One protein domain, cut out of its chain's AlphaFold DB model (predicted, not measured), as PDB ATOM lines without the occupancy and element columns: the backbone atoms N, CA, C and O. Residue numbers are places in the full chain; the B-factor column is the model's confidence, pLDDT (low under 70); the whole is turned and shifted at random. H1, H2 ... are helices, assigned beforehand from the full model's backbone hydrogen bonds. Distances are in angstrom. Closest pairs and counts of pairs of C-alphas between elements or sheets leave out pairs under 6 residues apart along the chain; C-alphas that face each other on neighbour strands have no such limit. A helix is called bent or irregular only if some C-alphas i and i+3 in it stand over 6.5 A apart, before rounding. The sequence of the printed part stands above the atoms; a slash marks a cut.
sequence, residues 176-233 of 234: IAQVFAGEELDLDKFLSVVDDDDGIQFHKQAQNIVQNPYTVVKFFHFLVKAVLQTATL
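What this domain is: This is residues 176 to 233 of the 234 residues of the protein "Helitron_like_N domain-containing protein" of Gymnopus androsaceus JB14 (UniProt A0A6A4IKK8). The long helix H4 and H3 meet near their ends as an open V, with short H1 in its corner touching both. H2 lies apart from the other helices. The printed part has 58 residues, with four named helices in the order H1, H2, H3, H4 and no named strand; it is all helix, loose, with a radius of gyration of the C-alphas of 13.2 A and spans of 39 by 26 by 16 A.

How they stand to each other: H4, residues 213 to 232, touches H1, residues 176 to 181, with residues 215 to 219 alone; the closest C-alphas, of Ala 181 and Thr 215, are 5.4 A apart. They run opposite ways at a steep tilt of 37 degrees, only just beyond shallow. H3, residues 200 to 211, touches H1 with residues 205 to 209 alone, closest at the C-alphas of Asn 208 and Ala 181, 6.5 A, at a steep tilt of 55 degrees, the same way. H3 and H4 are close but not clearly touching, about perpendicular at 84 degrees; their closest C-alphas, of Ile 209 and Thr 215, are 6.6 A apart. Every O i to N i+4 pair is within hydrogen-bond range in H1 and H3, against 15 of 16 in H4 and 2 of 5 in H2, residues 187 to 195, where 3 of 6 O i to N i+3 pairs are.

Where its parts are: H4 is 29.1 A long, ending at C-alpha 232 (-24.989, 4.862, -48.313); H3 is 16.7 A, H2 14.1 A and H1 8.7 A, beginning at C-alpha 176 (-23.865, 7.649, -26.326). H2 is irregular: C-alphas 188 and 191 are 8.6 A apart.

The domain as a whole: The two farthest C-alphas, of Ile 200 and Leu 233, are 39.3 A apart. The printed part has no cut, and its three links are tight. The pLDDT is under 70 at residues 189 to 201 and 232 to 233.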
ATOM      1  N   ILE A 176     -24.534   8.706 -25.557       83.44
ATOM      2  CA  ILE A 176     -23.865   7.649 -26.326       83.44
ATOM      3  C   ILE A 176     -22.359   7.688 -26.033       83.44
ATOM      4  O   ILE A 176     -21.730   6.641 -25.852       83.44
ATOM      5  N   ALA A 177     -21.767   8.880 -25.913       85.44
ATOM      6  CA  ALA A 177     -20.379   9.024 -25.476       85.44
ATOM      7  C   ALA A 177     -20.154   8.463 -24.057       85.44
ATOM      8  O   ALA A 177     -19.104   7.869 -23.806       85.44
ATOM      9  N   GLN A 178     -21.138   8.566 -23.154       85.00
ATOM     10  CA  GLN A 178     -21.076   7.948 -21.820       85.00
ATOM     11  C   GLN A 178     -21.141   6.415 -21.859       85.00
ATOM     12  O   GLN A 178     -20.393   5.760 -21.134       85.00
ATOM     13  N   VAL A 179     -21.942   5.826 -22.754       85.19
ATOM     14  CA  VAL A 179     -21.938   4.362 -22.964       85.19
ATOM     15  C   VAL A 179     -20.552   3.884 -23.395       85.19
ATOM     16  O   VAL A 179     -20.037   2.894 -22.877       85.19
ATOM     17  N   PHE A 180     -19.886   4.617 -24.292       84.31
ATOM     18  CA  PHE A 180     -18.508   4.296 -24.670       84.31
ATOM     19  C   PHE A 180     -17.500   4.494 -23.528       84.31
ATOM     20  O   PHE A 180     -16.442   3.858 -23.556       84.31
ATOM     21  N   ALA A 181     -17.810   5.347 -22.544       84.62
ATOM     22  CA  ALA A 181     -17.019   5.519 -21.326       84.62
ATOM     23  C   ALA A 181     -17.167   4.339 -20.352       84.62
ATOM     24  O   ALA A 181     -16.349   4.210 -19.444       84.62
ATOM     25  N   GLY A 182     -18.160   3.469 -20.570       81.12
ATOM     26  CA  GLY A 182     -18.476   2.335 -19.706       81.12
ATOM     27  C   GLY A 182     -19.526   2.641 -18.637       81.12
ATOM     28  O   GLY A 182     -19.668   1.848 -17.713       81.12
ATOM     29  N   GLU A 183     -20.253   3.761 -18.734       82.38
ATOM     30  CA  GLU A 183     -21.401   4.006 -17.854       82.38
ATOM     31  C   GLU A 183     -22.559   3.066 -18.232       82.38
ATOM     32  O   GLU A 183     -22.900   2.909 -19.408       82.38
ATOM     33  N   GLU A 184     -23.180   2.451 -17.225       75.25
ATOM     34  CA  GLU A 184     -24.360   1.602 -17.391       75.25
ATOM     35  C   GLU A 184     -25.601   2.479 -17.594       75.25
ATOM     36  O   GLU A 184     -26.274   2.876 -16.643       75.25
ATOM     37  N   LEU A 185     -25.880   2.821 -18.851       75.31
ATOM     38  CA  LEU A 185     -27.069   3.576 -19.238       75.31
ATOM     39  C   LEU A 185     -28.099   2.656 -19.895       75.31
ATOM     40  O   LEU A 185     -27.793   1.921 -20.834       75.31
ATOM     41  N   ASP A 186     -29.339   2.735 -19.413       73.12
ATOM     42  CA  ASP A 186     -30.491   2.081 -20.030       73.12
ATOM     43  C   ASP A 186     -30.900   2.865 -21.288       73.12
ATOM     44  O   ASP A 186     -31.589   3.886 -21.219       73.12
ATOM     45  N   LEU A 187     -30.435   2.394 -22.449       71.81
ATOM     46  CA  LEU A 187     -30.707   3.015 -23.747       71.81
ATOM     47  C   LEU A 187     -32.187   2.928 -24.154       71.81
ATOM     48  O   LEU A 187     -32.628   3.735 -24.973       71.81
ATOM     49  N   ASP A 188     -32.966   2.021 -23.553       75.00
ATOM     50  CA  ASP A 188     -34.406   1.896 -23.807       75.00
ATOM     51  C   ASP A 188     -35.217   2.964 -23.048       75.00
ATOM     52  O   ASP A 188     -36.354   3.273 -23.414       75.00
ATOM     53  N   LYS A 189     -34.621   3.589 -22.021       69.69
ATOM     54  CA  LYS A 189     -35.204   4.681 -21.220       69.69
ATOM     55  C   LYS A 189     -34.529   6.036 -21.464       69.69
ATOM     56  O   LYS A 189     -34.425   6.868 -20.563       69.69
ATOM     57  N   PHE A 190     -34.102   6.280 -22.701       66.12
ATOM     58  CA  PHE A 190     -33.342   7.471 -23.097       66.12
ATOM     59  C   PHE A 190     -33.994   8.802 -22.684       66.12
ATOM     60  O   PHE A 190     -33.322   9.678 -22.149       66.12
ATOM     61  N   LEU A 191     -35.308   8.950 -22.891       64.38
ATOM     62  CA  LEU A 191     -36.016  10.212 -22.637       64.38
ATOM     63  C   LEU A 191     -36.102  10.549 -21.142       64.38
ATOM     64  O   LEU A 191     -35.876  11.692 -20.769       64.38
ATOM     65  N   SER A 192     -36.315   9.554 -20.276       64.81
ATOM     66  CA  SER A 192     -36.389   9.797 -18.829       64.81
ATOM     67  C   SER A 192     -35.050  10.192 -18.206       64.81
ATOM     68  O   SER A 192     -35.040  10.830 -17.166       64.81
ATOM     69  N   VAL A 193     -33.922   9.829 -18.831       63.81
ATOM     70  CA  VAL A 193     -32.577  10.199 -18.351       63.81
ATOM     71  C   VAL A 193     -32.236  11.654 -18.695       63.81
ATOM     72  O   VAL A 193     -31.431  12.272 -18.005       63.81
ATOM     73  N   VAL A 194     -32.844  12.206 -19.750       62.69
ATOM     74  CA  VAL A 194     -32.643  13.600 -20.183       62.69
ATOM     75  C   VAL A 194     -33.480  14.581 -19.350       62.69
ATOM     76  O   VAL A 194     -33.066  15.724 -19.180       62.69
ATOM     77  N   ASP A 195     -34.619  14.134 -18.811       58.06
ATOM     78  CA  ASP A 195     -35.550  14.976 -18.047       58.06
ATOM     79  C   ASP A 195     -35.135  15.194 -16.570       58.06
ATOM     80  O   ASP A 195     -35.622  16.131 -15.932       58.06
ATOM     81  N   ASP A 196     -34.214  14.387 -16.023       58.88
ATOM     82  CA  ASP A 196     -33.651  14.561 -14.671       58.88
ATOM     83  C   ASP A 196     -32.505  15.606 -14.684       58.88
ATOM     84  O   ASP A 196     -31.312  15.287 -14.639       58.88
ATOM     85  N   ASP A 197     -32.885  16.884 -14.787       55.78
ATOM     86  CA  ASP A 197     -32.016  18.068 -14.907       55.78
ATOM     87  C   ASP A 197     -31.334  18.478 -13.583       55.78
ATOM     88  O   ASP A 197     -31.576  19.551 -13.028       55.78
ATOM     89  N   ASP A 198     -30.438  17.635 -13.071       55.28
ATOM     90  CA  ASP A 198     -29.475  18.045 -12.047       55.28
ATOM     91  C   ASP A 198     -28.109  18.297 -12.703       55.28
ATOM     92  O   ASP A 198     -27.414  17.368 -13.122       55.28
ATOM     93  N   GLY A 199     -27.648  19.556 -12.727       51.19
ATOM     94  CA  GLY A 199     -26.344  19.985 -13.282       51.19
ATOM     95  C   GLY A 199     -25.092  19.292 -12.699       51.19
ATOM     96  O   GLY A 199     -23.963  19.522 -13.152       51.19
ATOM     97  N   ILE A 200     -25.279  18.407 -11.717       51.56
ATOM     98  CA  ILE A 200     -24.298  17.440 -11.207       51.56
ATOM     99  C   ILE A 200     -23.967  16.376 -12.275       51.56
ATOM    100  O   ILE A 200     -22.810  15.958 -12.378       51.56
ATOM    101  N   GLN A 201     -24.924  15.994 -13.130       69.94
ATOM    102  CA  GLN A 201     -24.709  15.033 -14.219       69.94
ATOM    103  C   GLN A 201     -23.750  15.569 -15.286       69.94
ATOM    104  O   GLN A 201     -22.820  14.870 -15.676       69.94
ATOM    105  N   PHE A 202     -23.900  16.833 -15.692       71.06
ATOM    106  CA  PHE A 202     -23.047  17.488 -16.692       71.06
ATOM    107  C   PHE A 202     -21.555  17.403 -16.339       71.06
ATOM    108  O   PHE A 202     -20.715  17.035 -17.164       71.06
ATOM    109  N   HIS A 203     -21.216  17.734 -15.091       75.75
ATOM    110  CA  HIS A 203     -19.832  17.738 -14.627       75.75
ATOM    111  C   HIS A 203     -19.261  16.322 -14.567       75.75
ATOM    112  O   HIS A 203     -18.116  16.110 -14.970       75.75
ATOM    113  N   LYS A 204     -20.064  15.351 -14.114       80.12
ATOM    114  CA  LYS A 204     -19.682  13.936 -14.092       80.12
ATOM    115  C   LYS A 204     -19.448  13.405 -15.511       80.12
ATOM    116  O   LYS A 204     -18.410  12.809 -15.773       80.12
ATOM    117  N   GLN A 205     -20.350  13.700 -16.445       80.94
ATOM    118  CA  GLN A 205     -20.245  13.299 -17.851       80.94
ATOM    119  C   GLN A 205     -18.972  13.845 -18.513       80.94
ATOM    120  O   GLN A 205     -18.224  13.097 -19.153       80.94
ATOM    121  N   ALA A 206     -18.679  15.130 -18.300       83.00
ATOM    122  CA  ALA A 206     -17.452  15.748 -18.788       83.00
ATOM    123  C   ALA A 206     -16.201  15.125 -18.142       83.00
ATOM    124  O   ALA A 206     -15.215  14.863 -18.834       83.00
ATOM    125  N   GLN A 207     -16.232  14.841 -16.835       84.38
ATOM    126  CA  GLN A 207     -15.124  14.178 -16.137       84.38
ATOM    127  C   GLN A 207     -14.859  12.770 -16.671       84.38
ATOM    128  O   GLN A 207     -13.703  12.449 -16.944       84.38
ATOM    129  N   ASN A 208     -15.898  11.966 -16.879       83.75
ATOM    130  CA  ASN A 208     -15.790  10.615 -17.429       83.75
ATOM    131  C   ASN A 208     -15.088  10.620 -18.795       83.75
ATOM    132  O   ASN A 208     -14.195   9.816 -19.067       83.75
ATOM    133  N   ILE A 209     -15.439  11.594 -19.634       84.88
ATOM    134  CA  ILE A 209     -14.838  11.782 -20.954       84.88
ATOM    135  C   ILE A 209     -13.368  12.199 -20.861       84.88
ATOM    136  O   ILE A 209     -12.525  11.679 -21.593       84.88
ATOM    137  N   VAL A 210     -13.039  13.123 -19.956       84.69
ATOM    138  CA  VAL A 210     -11.659  13.592 -19.758       84.69
ATOM    139  C   VAL A 210     -10.763  12.487 -19.193       84.69
ATOM    140  O   VAL A 210      -9.583  12.418 -19.540       84.69
ATOM    141  N   GLN A 211     -11.302  11.615 -18.339       84.88
ATOM    142  CA  GLN A 211     -10.557  10.504 -17.746       84.88
ATOM    143  C   GLN A 211     -10.168   9.435 -18.771       84.88
ATOM    144  O   GLN A 211      -9.125   8.799 -18.615       84.88
ATOM    145  N   ASN A 212     -10.959   9.266 -19.832       83.69
ATOM    146  CA  ASN A 212     -10.702   8.289 -20.881       83.69
ATOM    147  C   ASN A 212     -10.811   8.929 -22.280       83.69
ATOM    148  O   ASN A 212     -11.844   8.811 -22.945       83.69
ATOM    149  N   PRO A 213      -9.746   9.577 -22.788       81.06
ATOM    150  CA  PRO A 213      -9.775  10.231 -24.099       81.06
ATOM    151  C   PRO A 213     -10.017   9.253 -25.260       81.06
ATOM    152  O   PRO A 213     -10.509   9.651 -26.316       81.06
ATOM    153  N   TYR A 214      -9.728   7.961 -25.079       84.56
ATOM    154  CA  TYR A 214     -10.014   6.936 -26.083       84.56
ATOM    155  C   TYR A 214     -11.523   6.749 -26.326       84.56
ATOM    156  O   TYR A 214     -11.937   6.471 -27.455       84.56
ATOM    157  N   THR A 215     -12.357   6.984 -25.310       85.75
ATOM    158  CA  THR A 215     -13.824   7.007 -25.426       85.75
ATOM    159  C   THR A 215     -14.296   7.991 -26.489       85.75
ATOM    160  O   THR A 215     -15.138   7.660 -27.324       85.75
ATOM    161  N   VAL A 216     -13.708   9.186 -26.505       85.38
ATOM    162  CA  VAL A 216     -14.051  10.246 -27.460       85.38
ATOM    163  C   VAL A 216     -13.761   9.796 -28.887       85.38
ATOM    164  O   VAL A 216     -14.587   9.971 -29.781       85.38
ATOM    165  N   VAL A 217     -12.617   9.142 -29.092       86.25
ATOM    166  CA  VAL A 217     -12.229   8.599 -30.398       86.25
ATOM    167  C   VAL A 217     -13.215   7.521 -30.856       86.25
ATOM    168  O   VAL A 217     -13.642   7.541 -32.011       86.25
ATOM    169  N   LYS A 218     -13.618   6.606 -29.964       87.62
ATOM    170  CA  LYS A 218     -14.635   5.582 -30.264       87.62
ATOM    171  C   LYS A 218     -15.975   6.202 -30.652       87.62
ATOM    172  O   LYS A 218     -16.553   5.778 -31.651       87.62
ATOM    173  N   PHE A 219     -16.424   7.207 -29.905       90.06
ATOM    174  CA  PHE A 219     -17.664   7.927 -30.176       90.06
ATOM    175  C   PHE A 219     -17.653   8.583 -31.563       90.06
ATOM    176  O   PHE A 219     -18.528   8.302 -32.380       90.06
ATOM    177  N   PHE A 220     -16.632   9.387 -31.884       89.19
ATOM    178  CA  PHE A 220     -16.554  10.039 -33.197       89.19
ATOM    179  C   PHE A 220     -16.390   9.033 -34.339       89.19
ATOM    180  O   PHE A 220     -16.994   9.199 -35.396       89.19
ATOM    181  N   HIS A 221     -15.622   7.961 -34.132       89.56
ATOM    182  CA  HIS A 221     -15.487   6.891 -35.122       89.56
ATOM    183  C   HIS A 221     -16.817   6.184 -35.391       89.56
ATOM    184  O   HIS A 221     -17.156   5.930 -36.548       89.56
ATOM    185  N   PHE A 222     -17.577   5.887 -34.336       91.06
ATOM    186  CA  PHE A 222     -18.925   5.340 -34.450       91.06
ATOM    187  C   PHE A 222     -19.843   6.300 -35.207       91.06
ATOM    188  O   PHE A 222     -20.488   5.881 -36.163       91.06
ATOM    189  N   LEU A 223     -19.841   7.585 -34.849       89.69
ATOM    190  CA  LEU A 223     -20.694   8.594 -35.470       89.69
ATOM    191  C   LEU A 223     -20.392   8.764 -36.962       89.69
ATOM    192  O   LEU A 223     -21.309   8.731 -37.776       89.69
ATOM    193  N   VAL A 224     -19.116   8.869 -37.344       88.56
ATOM    194  CA  VAL A 224     -18.713   8.948 -38.759       88.56
ATOM    195  C   VAL A 224     -19.163   7.701 -39.514       88.56
ATOM    196  O   VAL A 224     -19.733   7.814 -40.599       88.56
ATOM    197  N   LYS A 225     -18.959   6.508 -38.944       89.81
ATOM    198  CA  LYS A 225     -19.417   5.261 -39.566       89.81
ATOM    199  C   LYS A 225     -20.933   5.204 -39.708       89.81
ATOM    200  O   LYS A 225     -21.400   4.837 -40.779       89.81
ATOM    201  N   ALA A 226     -21.681   5.577 -38.674       89.44
ATOM    202  CA  ALA A 226     -23.139   5.568 -38.680       89.44
ATOM    203  C   ALA A 226     -23.699   6.547 -39.721       89.44
ATOM    204  O   ALA A 226     -24.582   6.180 -40.495       89.44
ATOM    205  N   VAL A 227     -23.140   7.759 -39.797       87.56
ATOM    206  CA  VAL A 227     -23.499   8.755 -40.818       87.56
ATOM    207  C   VAL A 227     -23.221   8.215 -42.217       87.56
ATOM    208  O   VAL A 227     -24.113   8.247 -43.059       87.56
ATOM    209  N   LEU A 228     -22.021   7.679 -42.464       86.12
ATOM    210  CA  LEU A 228     -21.666   7.125 -43.772       86.12
ATOM    211  C   LEU A 228     -22.562   5.944 -44.148       86.12
ATOM    212  O   LEU A 228     -23.086   5.925 -45.252       86.12
ATOM    213  N   GLN A 229     -22.794   5.002 -43.231       89.31
ATOM    214  CA  GLN A 229     -23.662   3.847 -43.467       89.31
ATOM    215  C   GLN A 229     -25.088   4.273 -43.805       89.31
ATOM    216  O   GLN A 229     -25.638   3.804 -44.798       89.31
ATOM    217  N   THR A 230     -25.657   5.196 -43.027       84.50
ATOM    218  CA  THR A 230     -27.014   5.711 -43.249       84.50
ATOM    219  C   THR A 230     -27.109   6.472 -44.570       84.50
ATOM    220  O   THR A 230     -28.091   6.331 -45.287       84.50
ATOM    221  N   ALA A 231     -26.074   7.233 -44.929       75.81
ATOM    222  CA  ALA A 231     -26.014   7.952 -46.198       75.81
ATOM    223  C   ALA A 231     -25.817   7.028 -47.416       75.81
ATOM    224  O   ALA A 231     -26.218   7.389 -48.516       75.81
ATOM    225  N   THR A 232     -25.200   5.855 -47.240       69.44
ATOM    226  CA  THR A 232     -24.989   4.862 -48.313       69.44
ATOM    227  C   THR A 232     -26.085   3.799 -48.415       69.44
ATOM    228  O   THR A 232     -26.082   3.027 -49.366       69.44
ATOM    229  N   LEU A 233     -27.006   3.733 -47.448       57.12
ATOM    230  CA  LEU A 233     -28.203   2.889 -47.494       57.12
ATOM    231  C   LEU A 233     -29.313   3.610 -48.282       57.12
ATOM    232  O   LEU A 233     -30.313   4.054 -47.720       57.12
TER     233      LEU A 233